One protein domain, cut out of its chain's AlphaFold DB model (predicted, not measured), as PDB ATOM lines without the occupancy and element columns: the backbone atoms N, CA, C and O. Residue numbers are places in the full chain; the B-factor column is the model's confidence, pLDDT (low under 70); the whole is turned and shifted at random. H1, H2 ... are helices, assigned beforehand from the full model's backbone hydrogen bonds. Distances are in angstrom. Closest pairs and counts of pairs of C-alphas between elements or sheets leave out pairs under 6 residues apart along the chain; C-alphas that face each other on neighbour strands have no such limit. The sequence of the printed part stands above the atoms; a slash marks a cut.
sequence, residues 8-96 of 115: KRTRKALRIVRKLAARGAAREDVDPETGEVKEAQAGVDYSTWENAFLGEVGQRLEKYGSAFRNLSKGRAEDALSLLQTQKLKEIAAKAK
ATOM      1  N   LYS A   8     189.129 198.332 286.222       93.50
ATOM      2  CA  LYS A   8     189.524 199.004 287.466       93.50
ATOM      3  C   LYS A   8     191.044 199.042 287.599       93.50
ATOM      4  O   LYS A   8     191.592 200.063 288.032       93.50
ATOM      5  N   ARG A   9     191.741 197.972 287.198       92.44
ATOM      6  CA  ARG A   9     193.212 197.912 287.207       92.44
ATOM      7  C   ARG A   9     193.803 198.854 286.167       92.44
ATOM      8  O   ARG A   9     194.717 199.604 286.510       92.44
ATOM      9  N   THR A  10     193.231 198.911 284.965       93.88
ATOM     10  CA  THR A  10     193.629 199.871 283.920       93.88
ATOM     11  C   THR A  10     193.477 201.311 284.396       93.88
ATOM     12  O   THR A  10     194.435 202.083 284.358       93.88
ATOM     13  N   ARG A  11     192.306 201.675 284.936       95.19
ATOM     14  CA  ARG A  11     192.045 203.035 285.437       95.19
ATOM     15  C   ARG A  11     192.998 203.418 286.568       95.19
ATOM     16  O   ARG A  11     193.510 204.538 286.605       95.19
ATOM     17  N   LYS A  12     193.270 202.486 287.487       95.81
ATOM     18  CA  LYS A  12     194.228 202.697 288.579       95.81
ATOM     19  C   LYS A  12     195.646 202.910 288.048       95.81
ATOM     20  O   LYS A  12     196.321 203.820 288.529       95.81
ATOM     21  N   ALA A  13     196.078 202.108 287.076       95.12
ATOM     22  CA  ALA A  13     197.385 202.243 286.442       95.12
ATOM     23  C   ALA A  13     197.517 203.592 285.717       95.12
ATOM     24  O   ALA A  13     198.462 204.327 285.993       95.12
ATOM     25  N   LEU A  14     196.524 203.975 284.907       96.25
ATOM     26  CA  LEU A  14     196.476 205.274 284.224       96.25
ATOM     27  C   LEU A  14     196.579 206.444 285.199       96.25
ATOM     28  O   LEU A  14     197.376 207.356 284.994       96.25
ATOM     29  N   ARG A  15     195.826 206.403 286.305       96.69
ATOM     30  CA  ARG A  15     195.886 207.448 287.336       96.69
ATOM     31  C   ARG A  15     197.290 207.589 287.925       96.69
ATOM     32  O   ARG A  15     197.738 208.705 288.169       96.69
ATOM     33  N   ILE A  16     197.975 206.474 288.180       95.38
ATOM     34  CA  ILE A  16     199.338 206.487 288.725       95.38
ATOM     35  C   ILE A  16     200.315 207.050 287.694       95.38
ATOM     36  O   ILE A  16     201.085 207.941 288.034       95.38
ATOM     37  N   VAL A  17     200.259 206.567 286.452       95.38
ATOM     38  CA  VAL A  17     201.145 207.013 285.370       95.38
ATOM     39  C   VAL A  17     200.985 208.509 285.125       95.38
ATOM     40  O   VAL A  17     201.976 209.225 285.174       95.38
ATOM     41  N   ARG A  18     199.750 209.006 284.984       94.69
ATOM     42  CA  ARG A  18     199.468 210.439 284.798       94.69
ATOM     43  C   ARG A  18     199.958 211.282 285.973       94.69
ATOM     44  O   ARG A  18     200.562 212.327 285.768       94.69
ATOM     45  N   LYS A  19     199.753 210.809 287.207       93.50
ATOM     46  CA  LYS A  19     200.240 211.502 288.407       93.50
ATOM     47  C   LYS A  19     201.766 211.584 288.453       93.50
ATOM     48  O   LYS A  19     202.292 212.601 288.886       93.50
ATOM     49  N   LEU A  20     202.466 210.513 288.080       92.81
ATOM     50  CA  LEU A  20     203.928 210.509 288.050       92.81
ATOM     51  C   LEU A  20     204.444 211.367 286.897       92.81
ATOM     52  O   LEU A  20     205.279 212.220 287.140       92.81
ATOM     53  N   ALA A  21     203.880 211.241 285.695       91.62
ATOM     54  CA  ALA A  21     204.242 212.076 284.551       91.62
ATOM     55  C   ALA A  21     204.084 213.574 284.864       91.62
ATOM     56  O   ALA A  21     205.001 214.349 284.624       91.62
ATOM     57  N   ALA A  22     202.986 213.966 285.518       89.25
ATOM     58  CA  ALA A  22     202.763 215.347 285.944       89.25
ATOM     59  C   ALA A  22     203.772 215.851 286.993       89.25
ATOM     60  O   ALA A  22     203.948 217.053 287.119       89.25
ATOM     61  N   ARG A  23     204.414 214.957 287.758       86.06
ATOM     62  CA  ARG A  23     205.489 215.323 288.697       86.06
ATOM     63  C   ARG A  23     206.855 215.446 288.031       86.06
ATOM     64  O   ARG A  23     207.718 216.104 288.597       86.06
ATOM     65  N   GLY A  24     207.058 214.756 286.910       82.06
ATOM     66  CA  GLY A  24     208.285 214.837 286.116       82.06
ATOM     67  C   GLY A  24     208.283 215.996 285.129       82.06
ATOM     68  O   GLY A  24     209.339 216.508 284.784       82.06
ATOM     69  N   ALA A  25     207.098 216.429 284.695       72.69
ATOM     70  CA  ALA A  25     206.941 217.658 283.939       72.69
ATOM     71  C   ALA A  25     207.284 218.844 284.853       72.69
ATOM     72  O   ALA A  25     206.477 219.232 285.699       72.69
ATOM     73  N   ALA A  26     208.493 219.388 284.703       60.06
ATOM     74  CA  ALA A  26     208.832 220.696 285.238       60.06
ATOM     75  C   ALA A  26     207.826 221.699 284.661       60.06
ATOM     76  O   ALA A  26     207.749 221.882 283.446       60.06
ATOM     77  N   ARG A  27     206.981 222.270 285.517       54.41
ATOM     78  CA  ARG A  27     206.117 223.377 285.118       54.41
ATOM     79  C   ARG A  27     206.920 224.641 285.297       54.41
ATOM     80  O   ARG A  27     206.928 225.155 286.400       54.41
ATOM     81  N   GLU A  28     207.614 225.104 284.265       53.72
ATOM     82  CA  GLU A  28     208.040 226.502 284.263       53.72
ATOM     83  C   GLU A  28     206.770 227.353 284.359       53.72
ATOM     84  O   GLU A  28     206.017 227.487 283.395       53.72
ATOM     85  N   ASP A  29     206.465 227.822 285.566       53.62
ATOM     86  CA  ASP A  29     205.366 228.740 285.808       53.62
ATOM     87  C   ASP A  29     205.895 230.127 285.417       53.62
ATOM     88  O   ASP A  29     206.466 230.854 286.229       53.62
ATOM     89  N   VAL A  30     205.790 230.447 284.126       56.22
ATOM     90  CA  VAL A  30     206.114 231.779 283.603       56.22
ATOM     91  C   VAL A  30     204.962 232.706 283.966       56.22
ATOM     92  O   VAL A  30     203.824 232.474 283.555       56.22
ATOM     93  N   ASP A  31     205.249 233.734 284.761       58.19
ATOM     94  CA  ASP A  31     204.263 234.751 285.107       58.19
ATOM     95  C   ASP A  31     203.892 235.546 283.837       58.19
ATOM     96  O   ASP A  31     204.774 236.161 283.229       58.19
ATOM     97  N   PRO A  32     202.625 235.520 283.375       61.00
ATOM     98  CA  PRO A  32     202.236 236.151 282.115       61.00
ATOM     99  C   PRO A  32     202.326 237.685 282.145       61.00
ATOM    100  O   PRO A  32     202.251 238.302 281.085       61.00
ATOM    101  N   GLU A  33     202.474 238.301 283.323       66.31
ATOM    102  CA  GLU A  33     202.523 239.757 283.482       66.31
ATOM    103  C   GLU A  33     203.958 240.299 283.568       66.31
ATOM    104  O   GLU A  33     204.249 241.364 283.025       66.31
ATOM    105  N   THR A  34     204.881 239.557 284.186       66.19
ATOM    106  CA  THR A  34     206.279 239.990 284.378       66.19
ATOM    107  C   THR A  34     207.295 239.210 283.543       66.19
ATOM    108  O   THR A  34     208.445 239.634 283.437       66.19
ATOM    109  N   GLY A  35     206.907 238.081 282.936       63.50
ATOM    110  CA  GLY A  35     207.823 237.191 282.212       63.50
ATOM    111  C   GLY A  35     208.840 236.485 283.117       63.50
ATOM    112  O   GLY A  35     209.743 235.810 282.624       63.50
ATOM    113  N   GLU A  36     208.711 236.635 284.436       60.03
ATOM    114  CA  GLU A  36     209.583 235.997 285.410       60.03
ATOM    115  C   GLU A  36     209.229 234.514 285.535       60.03
ATOM    116  O   GLU A  36     208.070 234.129 285.725       60.03
ATOM    117  N   VAL A  37     210.251 233.663 285.442       56.41
ATOM    118  CA  VAL A  37     210.132 232.236 285.734       56.41
ATOM    119  C   VAL A  37     210.036 232.107 287.251       56.41
ATOM    120  O   VAL A  37     211.050 232.152 287.949       56.41
ATOM    121  N   LYS A  38     208.819 231.974 287.790       48.12
ATOM    122  CA  LYS A  38     208.669 231.540 289.181       48.12
ATOM    123  C   LYS A  38     209.245 230.136 289.270       48.12
ATOM    124  O   LYS A  38     209.031 229.328 288.366       48.12
ATOM    125  N   GLU A  39     209.988 229.853 290.341       45.38
ATOM    126  CA  GLU A  39     210.513 228.516 290.622       45.38
ATOM    127  C   GLU A  39     209.350 227.520 290.650       45.38
ATOM    128  O   GLU A  39     208.663 227.329 291.656       45.38
ATOM    129  N   ALA A  40     209.131 226.916 289.484       49.62
ATOM    130  CA  ALA A  40     208.388 225.705 289.244       49.62
ATOM    131  C   ALA A  40     208.498 224.815 290.473       49.62
ATOM    132  O   ALA A  40     209.619 224.485 290.872       49.62
ATOM    133  N   GLN A  41     207.376 224.404 291.073       50.12
ATOM    134  CA  GLN A  41     207.401 223.392 292.134       50.12
ATOM    135  C   GLN A  41     208.338 222.267 291.716       50.12
ATOM    136  O   GLN A  41     208.017 221.568 290.757       50.12
ATOM    137  N   ALA A  42     209.484 222.161 292.405       55.91
ATOM    138  CA  ALA A  42     210.656 221.418 291.957       55.91
ATOM    139  C   ALA A  42     210.240 220.084 291.330       55.91
ATOM    140  O   ALA A  42     209.889 219.125 292.031       55.91
ATOM    141  N   GLY A  43     210.197 220.072 289.994       67.94
ATOM    142  CA  GLY A  43     209.835 218.898 289.222       67.94
ATOM    143  C   GLY A  43     210.803 217.790 289.597       67.94
ATOM    144  O   GLY A  43     211.993 218.022 289.814       67.94
ATOM    145  N   VAL A  44     210.301 216.573 289.744       81.50
ATOM    146  CA  VAL A  44     211.186 215.454 290.049       81.50
ATOM    147  C   VAL A  44     211.980 215.173 288.784       81.50
ATOM    148  O   VAL A  44     211.400 214.724 287.802       81.50
ATOM    149  N   ASP A  45     213.290 215.398 288.830       86.50
ATOM    150  CA  ASP A  45     214.180 215.129 287.702       86.50
ATOM    151  C   ASP A  45     214.240 213.619 287.402       86.50
ATOM    152  O   ASP A  45     214.974 212.831 288.019       86.50
ATOM    153  N   TYR A  46     213.366 213.173 286.504       88.50
ATOM    154  CA  TYR A  46     213.351 211.821 285.968       88.50
ATOM    155  C   TYR A  46     214.343 211.710 284.823       88.50
ATOM    156  O   TYR A  46     214.464 212.611 283.999       88.50
ATOM    157  N   SER A  47     215.006 210.557 284.717       91.38
ATOM    158  CA  SER A  47     215.855 210.331 283.549       91.38
ATOM    159  C   SER A  47     215.018 210.332 282.265       91.38
ATOM    160  O   SER A  47     213.829 209.999 282.285       91.38
ATOM    161  N   THR A  48     215.645 210.623 281.123       91.19
ATOM    162  CA  THR A  48     214.994 210.570 279.801       91.19
ATOM    163  C   THR A  48     214.239 209.258 279.588       91.19
ATOM    164  O   THR A  48     213.107 209.251 279.108       91.19
ATOM    165  N   TRP A  49     214.828 208.139 280.025       95.00
ATOM    166  CA  TRP A  49     214.189 206.827 279.948       95.00
ATOM    167  C   TRP A  49     212.984 206.678 280.889       95.00
ATOM    168  O   TRP A  49     211.994 206.058 280.514       95.00
ATOM    169  N   GLU A  50     213.025 207.245 282.097       94.19
ATOM    170  CA  GLU A  50     211.888 207.227 283.028       94.19
ATOM    171  C   GLU A  50     210.702 208.042 282.487       94.19
ATOM    172  O   GLU A  50     209.558 207.587 282.582       94.19
ATOM    173  N   ASN A  51     210.968 209.187 281.857       93.38
ATOM    174  CA  ASN A  51     209.947 209.990 281.181       93.38
ATOM    175  C   ASN A  51     209.340 209.251 279.980       93.38
ATOM    176  O   ASN A  51     208.115 209.136 279.884       93.38
ATOM    177  N   ALA A  52     210.180 208.671 279.115       94.62
ATOM    178  CA  ALA A  52     209.724 207.861 277.986       94.62
ATOM    179  C   ALA A  52     208.889 206.654 278.452       94.62
ATOM    180  O   ALA A  52     207.805 206.402 277.929       94.62
ATOM    181  N   PHE A  53     209.334 205.963 279.508       96.44
ATOM    182  CA  PHE A  53     208.614 204.840 280.108       96.44
ATOM    183  C   PHE A  53     207.201 205.231 280.562       96.44
ATOM    184  O   PHE A  53     206.245 204.504 280.281       96.44
ATOM    185  N   LEU A  54     207.043 206.368 281.252       96.00
ATOM    186  CA  LEU A  54     205.727 206.847 281.689       96.00
ATOM    187  C   LEU A  54     204.820 207.176 280.494       96.00
ATOM    188  O   LEU A  54     203.646 206.799 280.509       96.00
ATOM    189  N   GLY A  55     205.366 207.811 279.452       95.62
ATOM    190  CA  GLY A  55     204.636 208.114 278.221       95.62
ATOM    191  C   GLY A  55     204.155 206.857 277.492       95.62
ATOM    192  O   GLY A  55     202.961 206.700 277.239       95.62
ATOM    193  N   GLU A  56     205.059 205.916 277.215       95.94
ATOM    194  CA  GLU A  56     204.742 204.686 276.480       95.94
ATOM    195  C   GLU A  56     203.768 203.771 277.233       95.94
ATOM    196  O   GLU A  56     202.843 203.205 276.640       95.94
ATOM    197  N   VAL A  57     203.952 203.614 278.550       96.50
ATOM    198  CA  VAL A  57     203.030 202.828 279.384       96.50
ATOM    199  C   VAL A  57     201.651 203.481 279.395       96.50
ATOM    200  O   VAL A  57     200.655 202.767 279.273       96.50
ATOM    201  N   GLY A  58     201.582 204.813 279.487       95.62
ATOM    202  CA  GLY A  58     200.334 205.569 279.381       95.62
ATOM    203  C   GLY A  58     199.600 205.286 278.071       95.62
ATOM    204  O   GLY A  58     198.469 204.803 278.102       95.62
ATOM    205  N   GLN A  59     200.274 205.467 276.933       95.81
ATOM    206  CA  GLN A  59     199.689 205.241 275.603       95.81
ATOM    207  C   GLN A  59     199.173 203.805 275.418       95.81
ATOM    208  O   GLN A  59     198.092 203.585 274.870       95.81
ATOM    209  N   ARG A  60     199.913 202.796 275.900       94.38
ATOM    210  CA  ARG A  60     199.478 201.390 275.806       94.38
ATOM    211  C   ARG A  60     198.264 201.098 276.681       94.38
ATOM    212  O   ARG A  60     197.382 200.359 276.251       94.38
ATOM    213  N   LEU A  61     198.216 201.661 277.887       94.25
ATOM    214  CA  LEU A  61     197.062 201.519 278.772       94.25
ATOM    215  C   LEU A  61     195.808 202.162 278.170       94.25
ATOM    216  O   LEU A  61     194.734 201.581 278.290       94.25
ATOM    217  N   GLU A  62     195.940 203.313 277.508       93.38
ATOM    218  CA  GLU A  62     194.826 203.989 276.829       93.38
ATOM    219  C   GLU A  62     194.343 203.205 275.607       93.38
ATOM    220  O   GLU A  62     193.143 203.011 275.435       93.38
ATOM    221  N   LYS A  63     195.271 202.696 274.789       92.62
ATOM    222  CA  LYS A  63     194.935 201.995 273.545       92.62
ATOM    223  C   LYS A  63     194.437 200.562 273.756       92.62
ATOM    224  O   LYS A  63     193.566 200.106 273.022       92.62
ATOM    225  N   TYR A  64     195.021 199.828 274.702       90.94
ATOM    226  CA  TYR A  64     194.815 198.378 274.830       90.94
ATOM    227  C   TYR A  64     194.287 197.935 276.195       90.94
ATOM    228  O   TYR A  64     194.083 196.742 276.406       90.94
ATOM    229  N   GLY A  65     194.160 198.841 277.161       91.62
ATOM    230  CA  GLY A  65     193.817 198.498 278.541       91.62
ATOM    231  C   GLY A  65     194.952 197.846 279.345       91.62
ATOM    232  O   GLY A  65     194.892 197.836 280.573       91.62
ATOM    233  N   SER A  66     196.019 197.359 278.700       92.19
ATOM    234  CA  SER A  66     197.200 196.768 279.345       92.19
ATOM    235  C   SER A  66     198.500 197.189 278.663       92.19
ATOM    236  O   SER A  66     198.591 197.294 277.439       92.19
ATOM    237  N   ALA A  67     199.541 197.404 279.468       93.00
ATOM    238  CA  ALA A  67     200.870 197.807 279.017       93.00
ATOM    239  C   ALA A  67     201.783 196.628 278.644       93.00
ATOM    240  O   ALA A  67     202.936 196.842 278.262       93.00
ATOM    241  N   PHE A  68     201.314 195.384 278.764       91.62
ATOM    242  CA  PHE A  68     202.091 194.195 278.418       91.62
ATOM    243  C   PHE A  68     201.234 193.166 277.680       91.62
ATOM    244  O   PHE A  68     200.007 193.214 277.725       91.62
ATOM    245  N   ARG A  69     201.890 192.225 276.990       88.06
ATOM    246  CA  ARG A  69     201.235 191.127 276.251       88.06
ATOM    247  C   ARG A  69     201.640 189.733 276.738       88.06
ATOM    248  O   ARG A  69     200.831 188.817 276.696       88.06
ATOM    249  N   ASN A  70     202.876 189.566 277.204       89.50
ATOM    250  CA  ASN A  70     203.387 188.263 277.629       89.50
ATOM    251  C   ASN A  70     202.912 187.904 279.053       89.50
ATOM    252  O   ASN A  70     203.299 188.573 280.010       89.50
ATOM    253  N   LEU A  71     202.108 186.842 279.186       87.62
ATOM    254  CA  LEU A  71     201.581 186.337 280.464       87.62
ATOM    255  C   LEU A  71     202.652 185.802 281.420       87.62
ATOM    256  O   LEU A  71     202.437 185.804 282.623       87.62
ATOM    257  N   SER A  72     203.842 185.434 280.943       90.56
ATOM    258  CA  SER A  72     204.929 185.060 281.859       90.56
ATOM    259  C   SER A  72     205.428 186.241 282.703       90.56
ATOM    260  O   SER A  72     206.158 186.052 283.671       90.56
ATOM    261  N   LYS A  73     205.031 187.476 282.356       90.06
ATOM    262  CA  LYS A  73     205.455 188.710 283.031       90.06
ATOM    263  C   LYS A  73     204.434 189.244 284.042       90.06
ATOM    264  O   LYS A  73     204.703 190.274 284.661       90.06
ATOM    265  N   GLY A  74     203.273 188.610 284.200       90.12
ATOM    266  CA  GLY A  74     202.210 189.077 285.098       90.12
ATOM    267  C   GLY A  74     200.882 188.354 284.881       90.12
ATOM    268  O   GLY A  74     200.742 187.575 283.943       90.12
ATOM    269  N   ARG A  75     199.894 188.624 285.737       88.44
ATOM    270  CA  ARG A  75     198.588 187.953 285.658       88.44
ATOM    271  C   ARG A  75     197.781 188.436 284.456       88.44
ATOM    272  O   ARG A  75     197.946 189.569 284.018       88.44
ATOM    273  N   ALA A  76     196.907 187.591 283.916       86.62
ATOM    274  CA  ALA A  76     196.158 187.914 282.700       86.62
ATOM    275  C   ALA A  76     195.261 189.145 282.862       86.62
ATOM    276  O   ALA A  76     195.181 189.963 281.948       86.62
ATOM    277  N   GLU A  77     194.666 189.292 284.042       88.88
ATOM    278  CA  GLU A  77     193.756 190.380 284.379       88.88
ATOM    279  C   GLU A  77     194.467 191.700 284.730       88.88
ATOM    280  O   GLU A  77     193.815 192.732 284.904       88.88
ATOM    281  N   ASP A  78     195.799 191.691 284.868       90.56
ATOM    282  CA  ASP A  78     196.572 192.878 285.220       90.56
ATOM    283  C   ASP A  78     196.765 193.830 284.032       90.56
ATOM    284  O   ASP A  78     197.023 193.450 282.888       90.56
ATOM    285  N   ALA A  79     196.746 195.125 284.341       92.88
ATOM    286  CA  ALA A  79     197.068 196.171 283.375       92.88
ATOM    287  C   ALA A  79     198.586 196.377 283.202       92.88
ATOM    288  O   ALA A  79     199.029 196.964 282.217       92.88
ATOM    289  N   LEU A  80     199.401 195.907 284.151       94.31
ATOM    290  CA  LEU A  80     200.850 196.097 284.182       94.31
ATOM    291  C   LEU A  80     201.552 194.774 284.476       94.31
ATOM    292  O   LEU A  80     201.095 193.991 285.304       94.31
ATOM    293  N   SER A  81     202.709 194.559 283.862       94.75
ATOM    294  CA  SER A  81     203.595 193.461 284.250       94.75
ATOM    295  C   SER A  81     204.196 193.689 285.643       94.75
ATOM    296  O   SER A  81     204.204 194.809 286.176       94.75
ATOM    297  N   LEU A  82     204.770 192.634 286.224       94.19
ATOM    298  CA  LEU A  82     205.460 192.697 287.511       94.19
ATOM    299  C   LEU A  82     206.600 193.728 287.488       94.19
ATOM    300  O   LEU A  82     206.694 194.563 288.388       94.19
ATOM    301  N   LEU A  83     207.415 193.722 286.427       94.75
ATOM    302  CA  LEU A  83     208.539 194.652 286.260       94.75
ATOM    303  C   LEU A  83     208.070 196.095 286.047       94.75
ATOM    304  O   LEU A  83     208.617 197.011 286.655       94.75
ATOM    305  N   GLN A  84     207.016 196.315 285.254       95.69
ATOM    306  CA  GLN A  84     206.435 197.654 285.091       95.69
ATOM    307  C   GLN A  84     205.910 198.195 286.427       95.69
ATOM    308  O   GLN A  84     206.124 199.358 286.760       95.69
ATOM    309  N   THR A  85     205.282 197.336 287.233       95.44
ATOM    310  CA  THR A  85     204.814 197.696 288.576       95.44
ATOM    311  C   THR A  85     205.974 198.050 289.508       95.44
ATOM    312  O   THR A  85     205.874 199.004 290.280       95.44
ATOM    313  N   GLN A  86     207.080 197.303 289.457       95.12
ATOM    314  CA  GLN A  86     208.290 197.612 290.222       95.12
ATOM    315  C   GLN A  86     208.903 198.944 289.786       95.12
ATOM    316  O   GLN A  86     209.160 199.794 290.638       95.12
ATOM    317  N   LYS A  87     209.024 199.183 288.477       95.06
ATOM    318  CA  LYS A  87     209.577 200.435 287.960       95.06
ATOM    319  C   LYS A  87     208.725 201.648 288.334       95.06
ATOM    320  O   LYS A  87     209.265 202.647 288.797       95.06
ATOM    321  N   LEU A  88     207.395 201.553 288.261       95.31
ATOM    322  CA  LEU A  88     206.513 202.624 288.750       95.31
ATOM    323  C   LEU A  88     206.685 202.885 290.252       95.31
ATOM    324  O   LEU A  88     206.596 204.032 290.684       95.31
ATOM    325  N   LYS A  89     206.943 201.850 291.064       94.00
ATOM    326  CA  LYS A  89     207.237 202.023 292.496       94.00
ATOM    327  C   LYS A  89     208.569 202.733 292.726       94.00
ATOM    328  O   LYS A  89     208.653 203.531 293.654       94.00
ATOM    329  N   GLU A  90     209.585 202.460 291.914       93.12
ATOM    330  CA  GLU A  90     210.867 203.172 291.965       93.12
ATOM    331  C   GLU A  90     210.703 204.643 291.593       93.12
ATOM    332  O   GLU A  90     211.113 205.507 292.365       93.12
ATOM    333  N   ILE A  91     210.016 204.930 290.482       92.56
ATOM    334  CA  ILE A  91     209.715 206.300 290.043       92.56
ATOM    335  C   ILE A  91     208.900 207.025 291.119       92.56
ATOM    336  O   ILE A  91     209.223 208.148 291.492       92.56
ATOM    337  N   ALA A  92     207.890 206.375 291.704       91.56
ATOM    338  CA  ALA A  92     207.099 206.952 292.788       91.56
ATOM    339  C   ALA A  92     207.904 207.187 294.075       91.56
ATOM    340  O   ALA A  92     207.603 208.114 294.825       91.56
ATOM    341  N   ALA A  93     208.899 206.348 294.362       90.69
ATOM    342  CA  ALA A  93     209.792 206.517 295.502       90.69
ATOM    343  C   ALA A  93     210.770 207.681 295.273       90.69
ATOM    344  O   ALA A  93     210.945 208.513 296.165       90.69
ATOM    345  N   LYS A  94     211.312 207.802 294.054       89.50
ATOM    346  CA  LYS A  94     212.098 208.959 293.602       89.50
ATOM    347  C   LYS A  94     211.275 210.246 293.693       89.50
ATOM    348  O   LYS A  94     211.713 211.209 294.306       89.50
ATOM    349  N   ALA A  95     210.015 210.198 293.259       87.94
ATOM    350  CA  ALA A  95     209.064 211.309 293.344       87.94
ATOM    351  C   ALA A  95     208.702 211.761 294.766       87.94
ATOM    352  O   ALA A  95     208.038 212.781 294.942       87.94
ATOM    353  N   LYS A  96     209.048 210.956 295.774       85.19
ATOM    354  CA  LYS A  96     208.853 211.250 297.197       85.19
ATOM    355  C   LYS A  96     210.165 211.628 297.897       85.19
ATOM    356  O   LYS A  96     210.169 211.703 299.121       85.19
TER     357      LYS A  96
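This is residues 8 to 96 of the 115 residues of an uncharacterized protein of Hydrogenophilaceae bacterium (UniProt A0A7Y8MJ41). What does the model look like at first sight? Two helices, H1 and H2, lie side by side as a helical hairpin, and H3 slants beside them, so that the three centres make a triangle. A long looped arm, residues 25 to 47 between H1 and H2, reaches away from this small helical body and makes much of the length, while a second loop, residues 65 to 81 between H2 and H3, lies towards the opposite end. What is it made of, and how spread out is it? The printed part has 89 residues with three named helices in the order H1, H2, H3 and no named strand, and its class is all helix. It is loose, with a radius of gyration of the C-alphas of 15.5 A, and spans 54 by 23 by 20 A.

Where is the first helix? H1 holds residues 8 to 24, 24.6 A from first to last C-alpha, and C-alpha 8 is at (189.524, 199.004, 287.466). Where do the other two run? H2 holds residues 48 to 64, 24.1 A long, from C-alpha 48 at (214.994, 210.570, 279.801). H3 holds residues 82 to 94, 18.6 A long, and ends with C-alpha 94 at (212.098, 208.959, 293.602).

How does H1 stand to H2? They touch as a helical hairpin, at a shallow tilt of 29 degrees, opposite ways; their closest C-alphas, those of Val 17 and Leu 54, are 5.9 A apart. How does H1 stand to H3? They only just touch, with 3 pairs of C-alphas within 8 A, through residues 17 to 20 of H1 and 88 to 92 of H3 alone; the closest C-alphas, those of Leu 20 and Ala 92, are 6.7 A apart. They run the same way at a tilt of 36 degrees, only just steep. And H2 to H3? They are close but not clearly touching, at a steep tilt of 49 degrees, opposite ways; the closest C-alphas, those of Glu 50 and Ile 91, are 7.4 A apart. What do the backbones show? In H1, H2 and H3 every O i to N i+4 pair is within hydrogen-bond range.

How far does it reach? The two C-alphas farthest apart, those of Thr 34 and Ser 72, are 55.0 A apart. Are there cuts or long links? The printed part has no cut, and the links H1 to H2 and H2 to H3 are both long. In the first, residues 29 to 30 pair with residues 37 to 38, antiparallel. Where is confidence low? Residues 26 to 43 are under 70, while the mean pLDDT of the printed part is 85.0.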